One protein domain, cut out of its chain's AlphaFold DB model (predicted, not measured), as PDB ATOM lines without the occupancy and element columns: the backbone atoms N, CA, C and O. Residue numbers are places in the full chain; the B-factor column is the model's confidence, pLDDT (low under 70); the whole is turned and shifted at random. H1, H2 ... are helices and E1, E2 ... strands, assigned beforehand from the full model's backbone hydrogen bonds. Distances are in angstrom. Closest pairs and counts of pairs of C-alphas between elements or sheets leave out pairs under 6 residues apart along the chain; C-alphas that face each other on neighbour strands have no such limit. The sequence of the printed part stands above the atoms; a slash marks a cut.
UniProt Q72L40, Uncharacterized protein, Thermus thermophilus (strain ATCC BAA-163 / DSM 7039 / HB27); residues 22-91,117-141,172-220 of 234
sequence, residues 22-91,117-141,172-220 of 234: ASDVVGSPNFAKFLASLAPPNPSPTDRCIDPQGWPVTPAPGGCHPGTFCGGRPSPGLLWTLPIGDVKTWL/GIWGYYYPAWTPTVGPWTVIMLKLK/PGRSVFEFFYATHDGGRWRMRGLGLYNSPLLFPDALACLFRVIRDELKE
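This is residues 22 to 91, 117 to 141 and 172 to 220 of the 234 residues of an uncharacterized protein of Thermus thermophilus (strain ATCC BAA-163 / DSM 7039 / HB27) (UniProt Q72L40). A strongly twisted sheet of five antiparallel strands, in the order E3, E4, E5, E6, E7, has the long helix H4 packed along one face, while the short helix H1 lies on the opposite face, with H2 and H3 close to H1. Off one end of this body, a loop-rich part holds the small hairpin of E1 and E2. The printed part has 144 residues, with four named helices and seven named strands in the order H1, H2, E1, E2, E3, H3, E4, E5, E6, E7, H4; the class is mixed, helices and strands. The whole is compact, with a radius of gyration of the C-alphas of 15.5 A and spans of 46 by 34 by 25 A.

In the large sheet, E3 is residues 78 to 81, E4 117 to 123 and 20.2 A long, E5 133 to 141 and 26.1 A, E6 175 to 185 and 32.1 A, and E7 188 to 192. H4, residues 204 to 219, is 22.0 A long, and its C-alpha 219 is at (471.543, 414.079, 413.449). H1 is residues 22 to 26, with C-alpha 22 at (453.899, 437.843, 417.518); H2 is residues 29 to 37 and H3 residues 84 to 90. E1, residues 48 to 50, and E2, residues 69 to 71, make the small sheet.

E3 and E7 are the edge strands. E3 and E4 are antiparallel at 160 degrees, with N 80 and O 120 2.9 A apart, within hydrogen-bond range. The hairpin E4 and E5 has N 121 and O 135 at 2.9 A; E5 and E6 have N 136 and O 180 at 2.8 A; the hairpin E6 and E7 has N 190 and O 183 at 2.8 A. H4 and this sheet form two layers, a helix over one face: its height over the sheet is 8.8 A, it lies over E4 and E5, and on the local plane it runs along the strands, at 16 degrees to E4. The closest C-alphas of H4 and E4 are those of Ala 206 and Tyr 121, 6.0 A apart. H1 is on the opposite face, at a height of 8.3 A, only just over E6 with 3 of its 5 C-alphas. H2 is on the sheet but over none of its strands. H3 is not on it, only just, with 4 pairs of C-alphas within 10 A. H1 and H2 are close but not clearly touching, the closest C-alphas being those of Val 25 and Phe 31, 6.3 A apart. The hairpin E1 and E2, with N 50 and O 69 at 2.9 A, is apart from E4, E5, E6 and E7. In H2, H3 and H4 every O i to N i+4 pair is within hydrogen-bond range; in H1 0 of 1 is, and 0 of 2 O i to N i+3 pairs.

The C-alphas of Gly 62 and Thr 89, the two farthest apart, are 48.7 A apart. Cuts leave gaps of 15.7 A between C-alphas 91 and 117 and 6.9 A between C-alphas 141 and 172. The links E1 to E2 and E7 to H4 are long. Mean pLDDT of the printed part is 70.9, and 70 residues are under 70, among them 39 to 77 and 192 to 205.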
ATOM      1  N   ALA A  22     453.448 436.576 416.961       78.12
ATOM      2  CA  ALA A  22     453.899 437.843 417.518       78.12
ATOM      3  C   ALA A  22     452.962 438.375 418.613       78.12
ATOM      4  O   ALA A  22     453.441 438.819 419.652       78.12
ATOM      5  N   SER A  23     451.644 438.347 418.392       78.75
ATOM      6  CA  SER A  23     450.668 438.924 419.330       78.75
ATOM      7  C   SER A  23     450.110 437.905 420.313       78.75
ATOM      8  O   SER A  23     450.024 438.197 421.502       78.75
ATOM      9  N   ASP A  24     449.767 436.713 419.831       82.50
ATOM     10  CA  ASP A  24     448.968 435.743 420.585       82.50
ATOM     11  C   ASP A  24     449.847 434.782 421.389       82.50
ATOM     12  O   ASP A  24     449.386 434.180 422.356       82.50
ATOM     13  N   VAL A  25     451.127 434.666 421.018       87.62
ATOM     14  CA  VAL A  25     452.121 433.864 421.739       87.62
ATOM     15  C   VAL A  25     453.137 434.782 422.411       87.62
ATOM     16  O   VAL A  25     453.079 434.942 423.626       87.62
ATOM     17  N   VAL A  26     454.018 435.440 421.652       84.94
ATOM     18  CA  VAL A  26     455.110 436.278 422.186       84.94
ATOM     19  C   VAL A  26     454.571 437.473 422.969       84.94
ATOM     20  O   VAL A  26     455.034 437.745 424.068       84.94
ATOM     21  N   GLY A  27     453.555 438.159 422.448       83.31
ATOM     22  CA  GLY A  27     452.900 439.279 423.130       83.31
ATOM     23  C   GLY A  27     452.018 438.881 424.319       83.31
ATOM     24  O   GLY A  27     451.469 439.762 424.984       83.31
ATOM     25  N   SER A  28     451.859 437.582 424.600       87.38
ATOM     26  CA  SER A  28     450.939 437.095 425.629       87.38
ATOM     27  C   SER A  28     451.530 437.148 427.049       87.38
ATOM     28  O   SER A  28     452.745 437.017 427.241       87.38
ATOM     29  N   PRO A  29     450.678 437.232 428.091       89.44
ATOM     30  CA  PRO A  29     451.118 437.076 429.478       89.44
ATOM     31  C   PRO A  29     451.752 435.709 429.772       89.44
ATOM     32  O   PRO A  29     452.589 435.607 430.665       89.44
ATOM     33  N   ASN A  30     451.362 434.657 429.044       92.00
ATOM     34  CA  ASN A  30     451.908 433.313 429.239       92.00
ATOM     35  C   ASN A  30     453.378 433.248 428.824       92.00
ATOM     36  O   ASN A  30     454.189 432.688 429.559       92.00
ATOM     37  N   PHE A  31     453.741 433.899 427.718       89.81
ATOM     38  CA  PHE A  31     455.134 433.993 427.288       89.81
ATOM     39  C   PHE A  31     455.984 434.814 428.261       89.81
ATOM     40  O   PHE A  31     457.088 434.405 428.610       89.81
ATOM     41  N   ALA A  32     455.449 435.925 428.778       86.69
ATOM     42  CA  ALA A  32     456.134 436.704 429.809       86.69
ATOM     43  C   ALA A  32     456.380 435.883 431.089       86.69
ATOM     44  O   ALA A  32     457.482 435.911 431.632       86.69
ATOM     45  N   LYS A  33     455.379 435.116 431.548       87.94
ATOM     46  CA  LYS A  33     455.510 434.209 432.702       87.94
ATOM     47  C   LYS A  33     456.511 433.084 432.445       87.94
ATOM     48  O   LYS A  33     457.284 432.763 433.339       87.94
ATOM     49  N   PHE A  34     456.498 432.513 431.241       90.56
ATOM     50  CA  PHE A  34     457.468 431.509 430.819       90.56
ATOM     51  C   PHE A  34     458.891 432.069 430.873       90.56
ATOM     52  O   PHE A  34     459.740 431.491 431.533       90.56
ATOM     53  N   LEU A  35     459.156 433.231 430.271       85.00
ATOM     54  CA  LEU A  35     460.496 433.826 430.324       85.00
ATOM     55  C   LEU A  35     460.914 434.219 431.746       85.00
ATOM     56  O   LEU A  35     462.082 434.084 432.088       85.00
ATOM     57  N   ALA A  36     459.980 434.667 432.588       80.94
ATOM     58  CA  ALA A  36     460.268 434.994 433.983       80.94
ATOM     59  C   ALA A  36     460.584 433.761 434.851       80.94
ATOM     60  O   ALA A  36     461.231 433.909 435.886       80.94
ATOM     61  N   SER A  37     460.141 432.558 434.459       83.69
ATOM     62  CA  SER A  37     460.504 431.317 435.157       83.69
ATOM     63  C   SER A  37     461.901 430.815 434.784       83.69
ATOM     64  O   SER A  37     462.480 430.005 435.509       83.69
ATOM     65  N   LEU A  38     462.466 431.314 433.682       79.44
ATOM     66  CA  LEU A  38     463.841 431.045 433.295       79.44
ATOM     67  C   LEU A  38     464.776 431.856 434.206       79.44
ATOM     68  O   LEU A  38     464.741 433.085 434.216       79.44
ATOM     69  N   ALA A  39     465.605 431.173 435.001       62.41
ATOM     70  CA  ALA A  39     466.522 431.837 435.927       62.41
ATOM     71  C   ALA A  39     467.443 432.817 435.170       62.41
ATOM     72  O   ALA A  39     468.061 432.403 434.184       62.41
ATOM     73  N   PRO A  40     467.562 434.093 435.592       54.22
ATOM     74  CA  PRO A  40     468.427 435.042 434.916       54.22
ATOM     75  C   PRO A  40     469.890 434.627 435.129       54.22
ATOM     76  O   PRO A  40     470.342 434.538 436.273       54.22
ATOM     77  N   PRO A  41     470.655 434.365 434.063       52.75
ATOM     78  CA  PRO A  41     472.097 434.210 434.183       52.75
ATOM     79  C   PRO A  41     472.749 435.478 434.760       52.75
ATOM     80  O   PRO A  41     472.322 436.602 434.486       52.75
ATOM     81  N   ASN A  42     473.782 435.270 435.584       44.72
ATOM     82  CA  ASN A  42     474.560 436.316 436.255       44.72
ATOM     83  C   ASN A  42     475.013 437.437 435.293       44.72
ATOM     84  O   ASN A  42     475.303 437.166 434.122       44.72
ATOM     85  N   PRO A  43     475.176 438.682 435.782       42.72
ATOM     86  CA  PRO A  43     475.752 439.764 434.989       42.72
ATOM     87  C   PRO A  43     477.188 439.420 434.557       42.72
ATOM     88  O   PRO A  43     477.961 438.850 435.327       42.72
ATOM     89  N   SER A  44     477.564 439.768 433.323       40.69
ATOM     90  CA  SER A  44     478.916 439.553 432.780       40.69
ATOM     91  C   SER A  44     479.374 440.761 431.940       40.69
ATOM     92  O   SER A  44     478.518 441.441 431.373       40.69
ATOM     93  N   PRO A  45     480.690 441.058 431.858       41.00
ATOM     94  CA  PRO A  45     481.229 442.336 431.370       41.00
ATOM     95  C   PRO A  45     481.569 442.373 429.853       41.00
ATOM     96  O   PRO A  45     481.851 441.318 429.289       41.00
ATOM     97  N   THR A  46     481.515 443.594 429.257       46.38
ATOM     98  CA  THR A  46     482.169 444.238 428.045       46.38
ATOM     99  C   THR A  46     482.576 443.376 426.808       46.38
ATOM    100  O   THR A  46     483.165 442.321 427.001       46.38
ATOM    101  N   ASP A  47     482.365 443.660 425.495       52.19
ATOM    102  CA  ASP A  47     481.969 444.808 424.620       52.19
ATOM    103  C   ASP A  47     481.258 444.314 423.314       52.19
ATOM    104  O   ASP A  47     481.655 443.267 422.787       52.19
ATOM    105  N   ARG A  48     480.268 445.044 422.738       60.03
ATOM    106  CA  ARG A  48     479.656 444.827 421.384       60.03
ATOM    107  C   ARG A  48     479.076 446.119 420.753       60.03
ATOM    108  O   ARG A  48     478.847 447.088 421.459       60.03
ATOM    109  N   CYS A  49     478.784 446.128 419.443       64.19
ATOM    110  CA  CYS A  49     478.195 447.277 418.728       64.19
ATOM    111  C   CYS A  49     476.660 447.216 418.641       64.19
ATOM    112  O   CYS A  49     476.110 446.182 418.247       64.19
ATOM    113  N   ILE A  50     475.984 448.328 418.949       65.06
ATOM    114  CA  ILE A  50     474.526 448.499 418.823       65.06
ATOM    115  C   ILE A  50     474.156 449.766 418.043       65.06
ATOM    116  O   ILE A  50     474.848 450.778 418.148       65.06
ATOM    117  N   ASP A  51     473.068 449.739 417.278       64.88
ATOM    118  CA  ASP A  51     472.523 450.937 416.629       64.88
ATOM    119  C   ASP A  51     471.811 451.873 417.643       64.88
ATOM    120  O   ASP A  51     471.619 451.498 418.807       64.88
ATOM    121  N   PRO A  52     471.412 453.102 417.253       63.72
ATOM    122  CA  PRO A  52     470.727 454.043 418.147       63.72
ATOM    123  C   PRO A  52     469.381 453.561 418.694       63.72
ATOM    124  O   PRO A  52     468.875 454.130 419.660       63.72
ATOM    125  N   GLN A  53     468.779 452.543 418.083       59.50
ATOM    126  CA  GLN A  53     467.533 451.927 418.524       59.50
ATOM    127  C   GLN A  53     467.788 450.693 419.410       59.50
ATOM    128  O   GLN A  53     466.831 450.065 419.866       59.50
ATOM    129  N   GLY A  54     469.056 450.371 419.683       57.22
ATOM    130  CA  GLY A  54     469.476 449.296 420.570       57.22
ATOM    131  C   GLY A  54     469.731 447.954 419.888       57.22
ATOM    132  O   GLY A  54     469.941 446.973 420.599       57.22
ATOM    133  N   TRP A  55     469.704 447.869 418.555       62.09
ATOM    134  CA  TRP A  55     469.819 446.597 417.830       62.09
ATOM    135  C   TRP A  55     471.270 446.168 417.600       62.09
ATOM    136  O   TRP A  55     472.126 447.028 417.400       62.09
ATOM    137  N   PRO A  56     471.559 444.847 417.567       60.12
ATOM    138  CA  PRO A  56     472.822 444.321 417.058       60.12
ATOM    139  C   PRO A  56     473.219 444.951 415.733       60.12
ATOM    140  O   PRO A  56     472.442 444.943 414.778       60.12
ATOM    141  N   VAL A  57     474.482 445.336 415.628       63.12
ATOM    142  CA  VAL A  57     475.122 445.607 414.342       63.12
ATOM    143  C   VAL A  57     476.445 444.866 414.284       63.12
ATOM    144  O   VAL A  57     477.188 444.792 415.265       63.12
ATOM    145  N   THR A  58     476.732 444.282 413.122       60.62
ATOM    146  CA  THR A  58     478.024 443.652 412.858       60.62
ATOM    147  C   THR A  58     479.130 444.698 413.043       60.62
ATOM    148  O   THR A  58     479.010 445.783 412.474       60.62
ATOM    149  N   PRO A  59     480.190 444.427 413.827       57.03
ATOM    150  CA  PRO A  59     481.302 445.361 413.965       57.03
ATOM    151  C   PRO A  59     482.027 445.567 412.629       57.03
ATOM    152  O   PRO A  59     482.171 444.626 411.845       57.03
ATOM    153  N   ALA A  60     482.549 446.771 412.406       61.41
ATOM    154  CA  ALA A  60     483.511 447.020 411.343       61.41
ATOM    155  C   ALA A  60     484.905 446.508 411.759       61.41
ATOM    156  O   ALA A  60     485.214 446.424 412.955       61.41
ATOM    157  N   PRO A  61     485.799 446.211 410.801       56.69
ATOM    158  CA  PRO A  61     487.216 446.058 411.106       56.69
ATOM    159  C   PRO A  61     487.724 447.317 411.828       56.69
ATOM    160  O   PRO A  61     487.685 448.408 411.270       56.69
ATOM    161  N   GLY A  62     488.161 447.168 413.081       60.03
ATOM    162  CA  GLY A  62     488.645 448.281 413.908       60.03
ATOM    163  C   GLY A  62     487.625 448.926 414.857       60.03
ATOM    164  O   GLY A  62     488.003 449.857 415.561       60.03
ATOM    165  N   GLY A  63     486.375 448.448 414.935       66.12
ATOM    166  CA  GLY A  63     485.414 448.898 415.955       66.12
ATOM    167  C   GLY A  63     483.972 449.021 415.464       66.12
ATOM    168  O   GLY A  63     483.576 448.423 414.466       66.12
ATOM    169  N   CYS A  64     483.157 449.788 416.184       66.81
ATOM    170  CA  CYS A  64     481.762 450.027 415.821       66.81
ATOM    171  C   CYS A  64     481.626 451.049 414.686       66.81
ATOM    172  O   CYS A  64     482.433 451.970 414.559       66.81
ATOM    173  N   HIS A  65     480.600 450.885 413.846       66.12
ATOM    174  CA  HIS A  65     480.291 451.838 412.782       66.12
ATOM    175  C   HIS A  65     479.980 453.237 413.355       66.12
ATOM    176  O   HIS A  65     479.419 453.341 414.451       66.12
ATOM    177  N   PRO A  66     480.269 454.328 412.624       59.00
ATOM    178  CA  PRO A  66     479.802 455.658 413.002       59.00
ATOM    179  C   PRO A  66     478.282 455.671 413.225       59.00
ATOM    180  O   PRO A  66     477.530 455.156 412.400       59.00
ATOM    181  N   GLY A  67     477.832 456.238 414.347       53.84
ATOM    182  CA  GLY A  67     476.417 456.232 414.745       53.84
ATOM    183  C   GLY A  67     475.962 454.962 415.472       53.84
ATOM    184  O   GLY A  67     474.786 454.845 415.795       53.84
ATOM    185  N   THR A  68     476.876 454.033 415.751       60.53
ATOM    186  CA  THR A  68     476.628 452.850 416.582       60.53
ATOM    187  C   THR A  68     477.467 452.949 417.851       60.53
ATOM    188  O   THR A  68     478.551 453.535 417.852       60.53
ATOM    189  N   PHE A  69     476.948 452.434 418.956       55.47
ATOM    190  CA  PHE A  69     477.572 452.548 420.266       55.47
ATOM    191  C   PHE A  69     478.229 451.223 420.636       55.47
ATOM    192  O   PHE A  69     477.650 450.161 420.407       55.47
ATOM    193  N   CYS A  70     479.415 451.276 421.245       53.19
ATOM    194  CA  CYS A  70     479.918 450.147 422.019       53.19
ATOM    195  C   CYS A  70     479.017 450.010 423.257       53.19
ATOM    196  O   CYS A  70     479.172 450.741 424.234       53.19
ATOM    197  N   GLY A  71     478.022 449.135 423.182       50.84
ATOM    198  CA  GLY A  71     477.235 448.706 424.329       50.84
ATOM    199  C   GLY A  71     477.967 447.584 425.058       50.84
ATOM    200  O   GLY A  71     478.705 446.810 424.446       50.84
ATOM    201  N   GLY A  72     477.779 447.488 426.374       44.94
ATOM    202  CA  GLY A  72     478.311 446.373 427.159       44.94
ATOM    203  C   GLY A  72     477.942 445.009 426.557       44.94
ATOM    204  O   GLY A  72     477.012 444.885 425.759       44.94
ATOM    205  N   ARG A  73     478.687 443.962 426.927       45.03
ATOM    206  CA  ARG A  73     478.369 442.594 426.507       45.03
ATOM    207  C   ARG A  73     476.940 442.271 426.960       45.03
ATOM    208  O   ARG A  73     476.612 442.562 428.112       45.03
ATOM    209  N   PRO A  74     476.101 441.654 426.118       48.38
ATOM    210  CA  PRO A  74     474.885 441.061 426.637       48.38
ATOM    211  C   PRO A  74     475.234 440.076 427.745       48.38
ATOM    212  O   PRO A  74     476.219 439.336 427.636       48.38
ATOM    213  N   SER A  75     474.420 440.072 428.800       52.25
ATOM    214  CA  SER A  75     474.412 438.983 429.785       52.25
ATOM    215  C   SER A  75     474.495 437.627 429.065       52.25
ATOM    216  O   SER A  75     473.875 437.486 428.007       52.25
ATOM    217  N   PRO A  76     475.280 436.644 429.561       57.66
ATOM    218  CA  PRO A  76     475.327 435.324 428.947       57.66
ATOM    219  C   PRO A  76     473.893 434.838 428.850       57.66
ATOM    220  O   PRO A  76     473.226 434.780 429.867       57.66
ATOM    221  N   GLY A  77     473.384 434.622 427.642       68.50
ATOM    222  CA  GLY A  77     471.977 434.300 427.495       68.50
ATOM    223  C   GLY A  77     471.675 432.866 427.911       68.50
ATOM    224  O   GLY A  77     472.563 432.023 428.050       68.50
ATOM    225  N   LEU A  78     470.397 432.583 428.117       81.88
ATOM    226  CA  LEU A  78     469.917 431.250 428.449       81.88
ATOM    227  C   LEU A  78     469.239 430.638 427.228       81.88
ATOM    228  O   LEU A  78     468.268 431.194 426.715       81.88
ATOM    229  N   LEU A  79     469.742 429.485 426.780       86.19
ATOM    230  CA  LEU A  79     469.047 428.652 425.806       86.19
ATOM    231  C   LEU A  79     467.802 428.052 426.465       86.19
ATOM    232  O   LEU A  79     467.888 427.450 427.534       86.19
ATOM    233  N   TRP A  80     466.664 428.173 425.799       91.12
ATOM    234  CA  TRP A  80     465.396 427.619 426.244       91.12
ATOM    235  C   TRP A  80     464.663 426.940 425.089       91.12
ATOM    236  O   TRP A  80     464.920 427.195 423.911       91.12
ATOM    237  N   THR A  81     463.730 426.061 425.440       91.94
ATOM    238  CA  THR A  81     462.785 425.445 424.508       91.94
ATOM    239  C   THR A  81     461.372 425.750 424.973       91.94
ATOM    240  O   THR A  81     461.108 425.767 426.175       91.94
ATOM    241  N   LEU A  82     460.488 426.041 424.024       92.12
ATOM    242  CA  LEU A  82     459.071 426.249 424.279       92.12
ATOM    243  C   LEU A  82     458.300 425.083 423.648       92.12
ATOM    244  O   LEU A  82     458.201 425.018 422.418       92.12
ATOM    245  N   PRO A  83     457.770 424.146 424.454       91.88
ATOM    246  CA  PRO A  83     457.038 423.002 423.933       91.88
ATOM    247  C   PRO A  83     455.842 423.427 423.074       91.88
ATOM    248  O   PRO A  83     455.019 424.247 423.477       91.88
ATOM    249  N   ILE A  84     455.688 422.810 421.898       90.94
ATOM    250  CA  ILE A  84     454.553 423.078 420.996       90.94
ATOM    251  C   ILE A  84     453.206 422.812 421.686       90.94
ATOM    252  O   ILE A  84     452.234 423.518 421.427       90.94
ATOM    253  N   GLY A  85     453.143 421.819 422.579       90.75
ATOM    254  CA  GLY A  85     451.950 421.529 423.379       90.75
ATOM    255  C   GLY A  85     451.529 422.694 424.280       90.75
ATOM    256  O   GLY A  85     450.338 422.996 424.372       90.75
ATOM    257  N   ASP A  86     452.494 423.408 424.863       92.50
ATOM    258  CA  ASP A  86     452.213 424.578 425.697       92.50
ATOM    259  C   ASP A  86     451.660 425.715 424.840       92.50
ATOM    260  O   ASP A  86     450.634 426.301 425.180       92.50
ATOM    261  N   VAL A  87     452.258 425.960 423.669       92.19
ATOM    262  CA  VAL A  87     451.761 426.972 422.722       92.19
ATOM    263  C   VAL A  87     450.349 426.644 422.249       92.19
ATOM    264  O   VAL A  87     449.487 427.520 422.240       92.19
ATOM    265  N   LYS A  88     450.071 425.379 421.913       92.25
ATOM    266  CA  LYS A  88     448.714 424.921 421.581       92.25
ATOM    267  C   LYS A  88     447.744 425.203 422.726       92.25
ATOM    268  O   LYS A  88     446.690 425.784 422.488       92.25
ATOM    269  N   THR A  89     448.131 424.881 423.958       92.31
ATOM    270  CA  THR A  89     447.318 425.142 425.155       92.31
ATOM    271  C   THR A  89     447.040 426.634 425.329       92.31
ATOM    272  O   THR A  89     445.897 427.020 425.568       92.31
ATOM    273  N   TRP A  90     448.046 427.494 425.144       92.31
ATOM    274  CA  TRP A  90     447.885 428.950 425.238       92.31
ATOM    275  C   TRP A  90     446.932 429.505 424.175       92.31
ATOM    276  O   TRP A  90     446.218 430.468 424.441       92.31
ATOM    277  N   LEU A  91     446.896 428.881 422.995       90.00
ATOM    278  CA  LEU A  91     446.000 429.235 421.892       90.00
ATOM    279  C   LEU A  91     444.605 428.583 421.999       90.00
ATOM    280  O   LEU A  91     443.752 428.820 421.137       90.00
ATOM    281  N   GLY A 117     458.895 422.800 416.184       90.81
ATOM    282  CA  GLY A 117     459.724 423.109 417.344       90.81
ATOM    283  C   GLY A 117     459.980 424.602 417.508       90.81
ATOM    284  O   GLY A 117     460.035 425.342 416.523       90.81
ATOM    285  N   ILE A 118     460.118 425.035 418.763       92.19
ATOM    286  CA  ILE A 118     460.411 426.420 419.140       92.19
ATOM    287  C   ILE A 118     461.510 426.411 420.199       92.19
ATOM    288  O   ILE A 118     461.396 425.779 421.252       92.19
ATOM    289  N   TRP A 119     462.564 427.162 419.925       92.31
ATOM    290  CA  TRP A 119     463.653 427.423 420.854       92.31
ATOM    291  C   TRP A 119     463.900 428.912 420.922       92.31
ATOM    292  O   TRP A 119     463.445 429.680 420.074       92.31
ATOM    293  N   GLY A 120     464.694 429.322 421.889       89.50
ATOM    294  CA  GLY A 120     465.234 430.655 421.868       89.50
ATOM    295  C   GLY A 120     466.384 430.833 422.821       89.50
ATOM    296  O   GLY A 120     466.808 429.912 423.515       89.50
ATOM    297  N   TYR A 121     466.926 432.037 422.785       86.19
ATOM    298  CA  TYR A 121     468.089 432.410 423.560       86.19
ATOM    299  C   TYR A 121     467.824 433.766 424.203       86.19
ATOM    300  O   TYR A 121     467.759 434.783 423.505       86.19
ATOM    301  N   TYR A 122     467.596 433.744 425.517       84.56
ATOM    302  CA  TYR A 122     467.124 434.880 426.306       84.56
ATOM    303  C   TYR A 122     468.280 435.673 426.910       84.56
ATOM    304  O   TYR A 122     469.104 435.119 427.630       84.56
ATOM    305  N   TYR A 123     468.285 436.977 426.663       78.25
ATOM    306  CA  TYR A 123     469.199 437.974 427.203       78.25
ATOM    307  C   TYR A 123     468.450 438.845 428.233       78.25
ATOM    308  O   TYR A 123     467.756 439.788 427.835       78.25
ATOM    309  N   PRO A 124     468.558 438.563 429.546       69.44
ATOM    310  CA  PRO A 124     467.816 439.287 430.589       69.44
ATOM    311  C   PRO A 124     468.226 440.759 430.731       69.44
ATOM    312  O   PRO A 124     467.410 441.596 431.105       69.44
ATOM    313  N   ALA A 125     469.483 441.081 430.424       64.06
ATOM    314  CA  ALA A 125     470.007 442.440 430.390       64.06
ATOM    315  C   ALA A 125     470.772 442.625 429.076       64.06
ATOM    316  O   ALA A 125     471.919 442.178 428.957       64.06
ATOM    317  N   TRP A 126     470.089 443.195 428.077       60.06
ATOM    318  CA  TRP A 126     470.646 443.463 426.751       60.06
ATOM    319  C   TRP A 126     471.540 444.711 426.786       60.06
ATOM    320  O   TRP A 126     472.731 444.623 426.497       60.06
ATOM    321  N   THR A 127     471.004 445.850 427.237       56.66
ATOM    322  CA  THR A 127     471.780 447.059 427.562       56.66
ATOM    323  C   THR A 127     471.172 447.764 428.785       56.66
ATOM    324  O   THR A 127     470.074 447.411 429.212       56.66
ATOM    325  N   PRO A 128     471.833 448.780 429.371       53.47
ATOM    326  CA  PRO A 128     471.246 449.561 430.465       53.47
ATOM    327  C   PRO A 128     469.985 450.353 430.078       53.47
ATOM    328  O   PRO A 128     469.207 450.723 430.952       53.47
ATOM    329  N   THR A 129     469.793 450.650 428.788       56.34
ATOM    330  CA  THR A 129     468.705 451.503 428.270       56.34
ATOM    331  C   THR A 129     467.640 450.731 427.498       56.34
ATOM    332  O   THR A 129     466.567 451.264 427.226       56.34
ATOM    333  N   VAL A 130     467.921 449.479 427.147       58.41
ATOM    334  CA  VAL A 130     467.044 448.617 426.367       58.41
ATOM    335  C   VAL A 130     466.777 447.367 427.202       58.41
ATOM    336  O   VAL A 130     467.721 446.726 427.657       58.41
ATOM    337  N   GLY A 131     465.493 447.051 427.418       64.75
ATOM    338  CA  GLY A 131     465.026 445.942 428.262       64.75
ATOM    339  C   GLY A 131     465.507 444.552 427.816       64.75
ATOM    340  O   GLY A 131     466.407 444.451 426.991       64.75
ATOM    341  N   PRO A 132     464.950 443.449 428.341       74.25
ATOM    342  CA  PRO A 132     465.366 442.099 427.963       74.25
ATOM    343  C   PRO A 132     464.994 441.739 426.516       74.25
ATOM    344  O   PRO A 132     464.014 442.241 425.956       74.25
ATOM    345  N   TRP A 133     465.804 440.872 425.902       78.06
ATOM    346  CA  TRP A 133     465.668 440.430 424.507       78.06
ATOM    347  C   TRP A 133     465.706 438.917 424.423       78.06
ATOM    348  O   TRP A 133     466.327 438.258 425.245       78.06
ATOM    349  N   THR A 134     465.101 438.347 423.390       82.06
ATOM    350  CA  THR A 134     465.315 436.943 423.059       82.06
ATOM    351  C   THR A 134     465.338 436.727 421.559       82.06
ATOM    352  O   THR A 134     464.516 437.269 420.821       82.06
ATOM    353  N   VAL A 135     466.278 435.898 421.111       83.81
ATOM    354  CA  VAL A 135     466.192 435.256 419.795       83.81
ATOM    355  C   VAL A 135     465.180 434.125 419.914       83.81
ATOM    356  O   VAL A 135     465.165 433.439 420.934       83.81
ATOM    357  N   ILE A 136     464.349 433.926 418.898       85.75
ATOM    358  CA  ILE A 136     463.423 432.800 418.774       85.75
ATOM    359  C   ILE A 136     463.782 432.060 417.492       85.75
ATOM    360  O   ILE A 136     463.851 432.678 416.434       85.75
ATOM    361  N   MET A 137     464.008 430.755 417.588       87.00
ATOM    362  CA  MET A 137     464.208 429.855 416.462       87.00
ATOM    363  C   MET A 137     462.985 428.948 416.303       87.00
ATOM    364  O   MET A 137     462.594 428.276 417.257       87.00
ATOM    365  N   LEU A 138     462.413 428.887 415.105       86.31
ATOM    366  CA  LEU A 138     461.364 427.943 414.730       86.31
ATOM    367  C   LEU A 138     461.966 426.832 413.870       86.31
ATOM    368  O   LEU A 138     462.674 427.129 412.914       86.31
ATOM    369  N   LYS A 139     461.646 425.570 414.158       86.69
ATOM    370  CA  LYS A 139     461.790 424.467 413.196       86.69
ATOM    371  C   LYS A 139     460.454 424.295 412.493       86.69
ATOM    372  O   LYS A 139     459.428 424.071 413.138       86.69
ATOM    373  N   LEU A 140     460.481 424.410 411.175       82.38
ATOM    374  CA  LEU A 140     459.321 424.357 410.306       82.38
ATOM    375  C   LEU A 140     459.406 423.109 409.438       82.38
ATOM    376  O   LEU A 140     460.426 422.875 408.793       82.38
ATOM    377  N   LYS A 141     458.342 422.310 409.401       81.25
ATOM    378  CA  LYS A 141     458.188 421.215 408.445       81.25
ATOM    379  C   LYS A 141     457.392 421.715 407.254       81.25
ATOM    380  O   LYS A 141     456.231 422.084 407.405       81.25
ATOM    381  N   PRO A 172     455.324 415.088 403.619       56.72
ATOM    382  CA  PRO A 172     455.683 416.385 404.172       56.72
ATOM    383  C   PRO A 172     457.163 416.681 403.875       56.72
ATOM    384  O   PRO A 172     457.991 415.774 403.843       56.72
ATOM    385  N   GLY A 173     457.463 417.941 403.574       60.47
ATOM    386  CA  GLY A 173     458.751 418.392 403.059       60.47
ATOM    387  C   GLY A 173     459.826 418.589 404.129       60.47
ATOM    388  O   GLY A 173     459.607 418.399 405.325       60.47
ATOM    389  N   ARG A 174     461.010 419.009 403.661       66.75
ATOM    390  CA  ARG A 174     462.234 419.201 404.462       66.75
ATOM    391  C   ARG A 174     461.996 420.107 405.672       66.75
ATOM    392  O   ARG A 174     461.176 421.017 405.611       66.75
ATOM    393  N   SER A 175     462.758 419.906 406.745       74.38
ATOM    394  CA  SER A 175     462.796 420.874 407.842       74.38
ATOM    395  C   SER A 175     463.587 422.122 407.448       74.38
ATOM    396  O   SER A 175     464.667 422.022 406.864       74.38
ATOM    397  N   VAL A 176     463.057 423.289 407.798       75.81
ATOM    398  CA  VAL A 176     463.704 424.602 407.669       75.81
ATOM    399  C   VAL A 176     463.750 425.250 409.051       75.81
ATOM    400  O   VAL A 176     462.874 424.998 409.878       75.81
ATOM    401  N   PHE A 177     464.778 426.050 409.322       77.88
ATOM    402  CA  PHE A 177     464.936 426.751 410.595       77.88
ATOM    403  C   PHE A 177     464.875 428.252 410.389       77.88
ATOM    404  O   PHE A 177     465.578 428.772 409.530       77.88
ATOM    405  N   GLU A 178     464.088 428.928 411.220       78.88
ATOM    406  CA  GLU A 178     463.828 430.357 411.093       78.88
ATOM    407  C   GLU A 178     464.041 431.127 412.360       78.88
ATOM    408  O   GLU A 178     463.728 430.636 413.435       78.88
ATOM    409  N   PHE A 179     464.528 432.357 412.230       78.56
ATOM    410  CA  PHE A 179     464.963 433.151 413.367       78.56
ATOM    411  C   PHE A 179     464.235 434.489 413.443       78.56
ATOM    412  O   PHE A 179     464.097 435.206 412.453       78.56
ATOM    413  N   PHE A 180     463.830 434.854 414.655       78.88
ATOM    414  CA  PHE A 180     463.127 436.092 414.969       78.88
ATOM    415  C   PHE A 180     463.712 436.729 416.226       78.88
ATOM    416  O   PHE A 180     464.248 436.039 417.092       78.88
ATOM    417  N   TYR A 181     463.557 438.044 416.353       76.94
ATOM    418  CA  TYR A 181     463.873 438.771 417.576       76.94
ATOM    419  C   TYR A 181     462.596 439.184 418.301       76.94
ATOM    420  O   TYR A 181     461.652 439.691 417.688       76.94
ATOM    421  N   ALA A 182     462.589 439.015 419.621       79.88
ATOM    422  CA  ALA A 182     461.591 439.587 420.508       79.88
ATOM    423  C   ALA A 182     462.263 440.484 421.553       79.88
ATOM    424  O   ALA A 182     463.297 440.132 422.117       79.88
ATOM    425  N   THR A 183     461.669 441.648 421.801       76.19
ATOM    426  CA  THR A 183     462.144 442.651 422.762       76.19
ATOM    427  C   THR A 183     461.017 443.045 423.707       76.19
ATOM    428  O   THR A 183     459.843 443.020 423.322       76.19
ATOM    429  N   HIS A 184     461.359 443.396 424.942       73.62
ATOM    430  CA  HIS A 184     460.411 443.902 425.921       73.62
ATOM    431  C   HIS A 184     460.440 445.436 425.961       73.62
ATOM    432  O   HIS A 184     461.406 446.040 426.430       73.62
ATOM    433  N   ASP A 185     459.359 446.054 425.487       69.00
ATOM    434  CA  ASP A 185     459.199 447.504 425.349       69.00
ATOM    435  C   ASP A 185     457.864 447.943 425.975       69.00
ATOM    436  O   ASP A 185     456.804 447.387 425.672       69.00
ATOM    437  N   GLY A 186     457.906 448.918 426.890       66.19
ATOM    438  CA  GLY A 186     456.706 449.480 427.525       66.19
ATOM    439  C   GLY A 186     455.830 448.467 428.281       66.19
ATOM    440  O   GLY A 186     454.606 448.585 428.262       66.19
ATOM    441  N   GLY A 187     456.430 447.448 428.907       68.88
ATOM    442  CA  GLY A 187     455.703 446.415 429.661       68.88
ATOM    443  C   GLY A 187     455.080 445.310 428.802       68.88
ATOM    444  O   GLY A 187     454.248 444.547 429.295       68.88
ATOM    445  N   ARG A 188     455.429 445.235 427.510       74.31
ATOM    446  CA  ARG A 188     454.956 444.189 426.599       74.31
ATOM    447  C   ARG A 188     456.093 443.640 425.752       74.31
ATOM    448  O   ARG A 188     456.969 444.373 425.298       74.31
ATOM    449  N   TRP A 189     456.035 442.342 425.487       79.50
ATOM    450  CA  TRP A 189     456.887 441.709 424.492       79.50
ATOM    451  C   TRP A 189     456.404 442.050 423.084       79.50
ATOM    452  O   TRP A 189     455.207 442.032 422.793       79.50
ATOM    453  N   ARG A 190     457.348 442.371 422.201       71.94
ATOM    454  CA  ARG A 190     457.109 442.660 420.787       71.94
ATOM    455  C   ARG A 190     458.082 441.856 419.945       71.94
ATOM    456  O   ARG A 190     459.283 441.889 420.192       71.94
ATOM    457  N   MET A 191     457.564 441.173 418.930       73.88
ATOM    458  CA  MET A 191     458.385 440.507 417.921       73.88
ATOM    459  C   MET A 191     458.669 441.488 416.778       73.88
ATOM    460  O   MET A 191     457.742 442.099 416.241       73.88
ATOM    461  N   ARG A 192     459.936 441.650 416.397       62.97
ATOM    462  CA  ARG A 192     460.343 442.407 415.204       62.97
ATOM    463  C   ARG A 192     461.308 441.564 414.379       62.97
ATOM    464  O   ARG A 192     462.267 441.010 414.902       62.97
ATOM    465  N   GLY A 193     461.064 441.487 413.073       55.09
ATOM    466  CA  GLY A 193     462.021 440.921 412.126       55.09
ATOM    467  C   GLY A 193     463.110 441.946 411.837       55.09
ATOM    468  O   GLY A 193     462.889 442.863 411.052       55.09
ATOM    469  N   LEU A 194     464.263 441.831 412.491       48.47
ATOM    470  CA  LEU A 194     465.418 442.696 412.245       48.47
ATOM    471  C   LEU A 194     466.630 441.809 411.953       48.47
ATOM    472  O   LEU A 194     467.253 441.251 412.848       48.47
ATOM    473  N   GLY A 195     466.874 441.625 410.655       43.50
ATOM    474  CA  GLY A 195     467.776 440.626 410.087       43.50
ATOM    475  C   GLY A 195     466.973 439.606 409.287       43.50
ATOM    476  O   GLY A 195     466.098 438.938 409.822       43.50
ATOM    477  N   LEU A 196     467.214 439.559 407.978       40.50
ATOM    478  CA  LEU A 196     466.467 438.740 407.024       40.50
ATOM    479  C   LEU A 196     466.409 437.275 407.494       40.50
ATOM    480  O   LEU A 196     467.442 436.699 407.807       40.50
ATOM    481  N   TYR A 197     465.218 436.681 407.436       42.16
ATOM    482  CA  TYR A 197     464.885 435.245 407.515       42.16
ATOM    483  C   TYR A 197     465.988 434.312 406.928       42.16
ATOM    484  O   TYR A 197     466.342 433.297 407.505       42.16
ATOM    485  N   ASN A 198     466.676 434.743 405.856       40.16
ATOM    486  CA  ASN A 198     467.751 433.996 405.177       40.16
ATOM    487  C   ASN A 198     469.205 434.375 405.559       40.16
ATOM    488  O   ASN A 198     470.156 433.914 404.929       40.16
ATOM    489  N   SER A 199     469.417 435.282 406.509       48.84
ATOM    490  CA  SER A 199     470.734 435.727 406.994       48.84
ATOM    491  C   SER A 199     470.568 436.283 408.407       48.84
ATOM    492  O   SER A 199     470.595 437.504 408.596       48.84
ATOM    493  N   PRO A 200     470.312 435.412 409.398       53.06
ATOM    494  CA  PRO A 200     469.979 435.879 410.723       53.06
ATOM    495  C   PRO A 200     471.229 436.550 411.300       53.06
ATOM    496  O   PRO A 200     472.282 435.930 411.453       53.06
ATOM    497  N   LEU A 201     471.133 437.850 411.579       59.88
ATOM    498  CA  LEU A 201     472.184 438.609 412.252       59.88
ATOM    499  C   LEU A 201     472.151 438.247 413.734       59.88
ATOM    500  O   LEU A 201     471.748 439.059 414.558       59.88
ATOM    501  N   LEU A 202     472.470 436.993 414.055       66.81
ATOM    502  CA  LEU A 202     472.532 436.500 415.423       66.81
ATOM    503  C   LEU A 202     473.862 436.858 416.051       66.81
ATOM    504  O   LEU A 202     474.916 436.835 415.413       66.81
ATOM    505  N   PHE A 203     473.817 437.097 417.351       65.00
ATOM    506  CA  PHE A 203     475.033 437.147 418.131       65.00
ATOM    507  C   PHE A 203     475.782 435.813 418.107       65.00
ATOM    508  O   PHE A 203     475.127 434.772 418.132       65.00
ATOM    509  N   PRO A 204     477.131 435.817 418.126       66.44
ATOM    510  CA  PRO A 204     477.922 434.591 418.016       66.44
ATOM    511  C   PRO A 204     477.581 433.509 419.048       66.44
ATOM    512  O   PRO A 204     477.644 432.328 418.730       66.44
ATOM    513  N   ASP A 205     477.201 433.893 420.268       69.50
ATOM    514  CA  ASP A 205     476.817 432.969 421.337       69.50
ATOM    515  C   ASP A 205     475.434 432.347 421.102       69.50
ATOM    516  O   ASP A 205     475.327 431.121 421.077       69.50
ATOM    517  N   ALA A 206     474.404 433.153 420.806       76.56
ATOM    518  CA  ALA A 206     473.109 432.619 420.369       76.56
ATOM    519  C   ALA A 206     473.249 431.755 419.108       76.56
ATOM    520  O   ALA A 206     472.665 430.677 419.034       76.56
ATOM    521  N   LEU A 207     474.054 432.196 418.137       76.50
ATOM    522  CA  LEU A 207     474.333 431.460 416.911       76.50
ATOM    523  C   LEU A 207     474.957 430.098 417.224       76.50
ATOM    524  O   LEU A 207     474.458 429.087 416.747       76.50
ATOM    525  N   ALA A 208     476.006 430.051 418.050       73.00
ATOM    526  CA  ALA A 208     476.677 428.808 418.422       73.00
ATOM    527  C   ALA A 208     475.738 427.836 419.156       73.00
ATOM    528  O   ALA A 208     475.715 426.645 418.836       73.00
ATOM    529  N   CYS A 209     474.938 428.335 420.103       80.88
ATOM    530  CA  CYS A 209     473.964 427.524 420.833       80.88
ATOM    531  C   CYS A 209     472.866 426.981 419.913       80.88
ATOM    532  O   CYS A 209     472.614 425.776 419.910       80.88
ATOM    533  N   LEU A 210     472.248 427.831 419.092       82.75
ATOM    534  CA  LEU A 210     471.180 427.416 418.181       82.75
ATOM    535  C   LEU A 210     471.706 426.504 417.065       82.75
ATOM    536  O   LEU A 210     471.042 425.539 416.713       82.75
ATOM    537  N   PHE A 211     472.925 426.720 416.562       80.25
ATOM    538  CA  PHE A 211     473.544 425.808 415.593       80.25
ATOM    539  C   PHE A 211     473.838 424.437 416.193       80.25
ATOM    540  O   PHE A 211     473.751 423.436 415.484       80.25
ATOM    541  N   ARG A 212     474.183 424.365 417.482       78.44
ATOM    542  CA  ARG A 212     474.306 423.079 418.171       78.44
ATOM    543  C   ARG A 212     472.959 422.358 418.209       78.44
ATOM    544  O   ARG A 212     472.920 421.198 417.819       78.44
ATOM    545  N   VAL A 213     471.881 423.058 418.570       84.38
ATOM    546  CA  VAL A 213     470.514 422.505 418.527       84.38
ATOM    547  C   VAL A 213     470.171 422.022 417.120       84.38
ATOM    548  O   VAL A 213     469.792 420.872 416.963       84.38
ATOM    549  N   ILE A 214     470.384 422.843 416.087       81.06
ATOM    550  CA  ILE A 214     470.141 422.461 414.687       81.06
ATOM    551  C   ILE A 214     470.921 421.201 414.315       81.06
ATOM    552  O   ILE A 214     470.368 420.290 413.710       81.06
ATOM    553  N   ARG A 215     472.208 421.126 414.666       77.38
ATOM    554  CA  ARG A 215     473.026 419.941 414.382       77.38
ATOM    555  C   ARG A 215     472.481 418.704 415.079       77.38
ATOM    556  O   ARG A 215     472.510 417.644 414.474       77.38
ATOM    557  N   ASP A 216     472.029 418.823 416.318       79.69
ATOM    558  CA  ASP A 216     471.483 417.693 417.066       79.69
ATOM    559  C   ASP A 216     470.116 417.265 416.492       79.69
ATOM    560  O   ASP A 216     469.920 416.082 416.228       79.69
ATOM    561  N   GLU A 217     469.254 418.219 416.131       78.25
ATOM    562  CA  GLU A 217     467.975 417.993 415.433       78.25
ATOM    563  C   GLU A 217     468.132 417.379 414.032       78.25
ATOM    564  O   GLU A 217     467.230 416.696 413.557       78.25
ATOM    565  N   LEU A 218     469.250 417.646 413.347       69.06
ATOM    566  CA  LEU A 218     469.566 417.093 412.024       69.06
ATOM    567  C   LEU A 218     470.332 415.761 412.084       69.06
ATOM    568  O   LEU A 218     470.457 415.095 411.059       69.06
ATOM    569  N   LYS A 219     470.896 415.390 413.242       67.25
ATOM    570  CA  LYS A 219     471.543 414.079 413.449       67.25
ATOM    571  C   LYS A 219     470.532 412.973 413.695       67.25
ATOM    572  O   LYS A 219     470.873 411.807 413.497       67.25
ATOM    573  N   GLU A 220     469.335 413.310 414.167       57.28
ATOM    574  CA  GLU A 220     468.250 412.341 414.211       57.28
ATOM    575  C   GLU A 220     468.000 411.855 412.777       57.28
ATOM    576  O   GLU A 220     467.823 412.686 411.882       57.28
TER     577      GLU A 220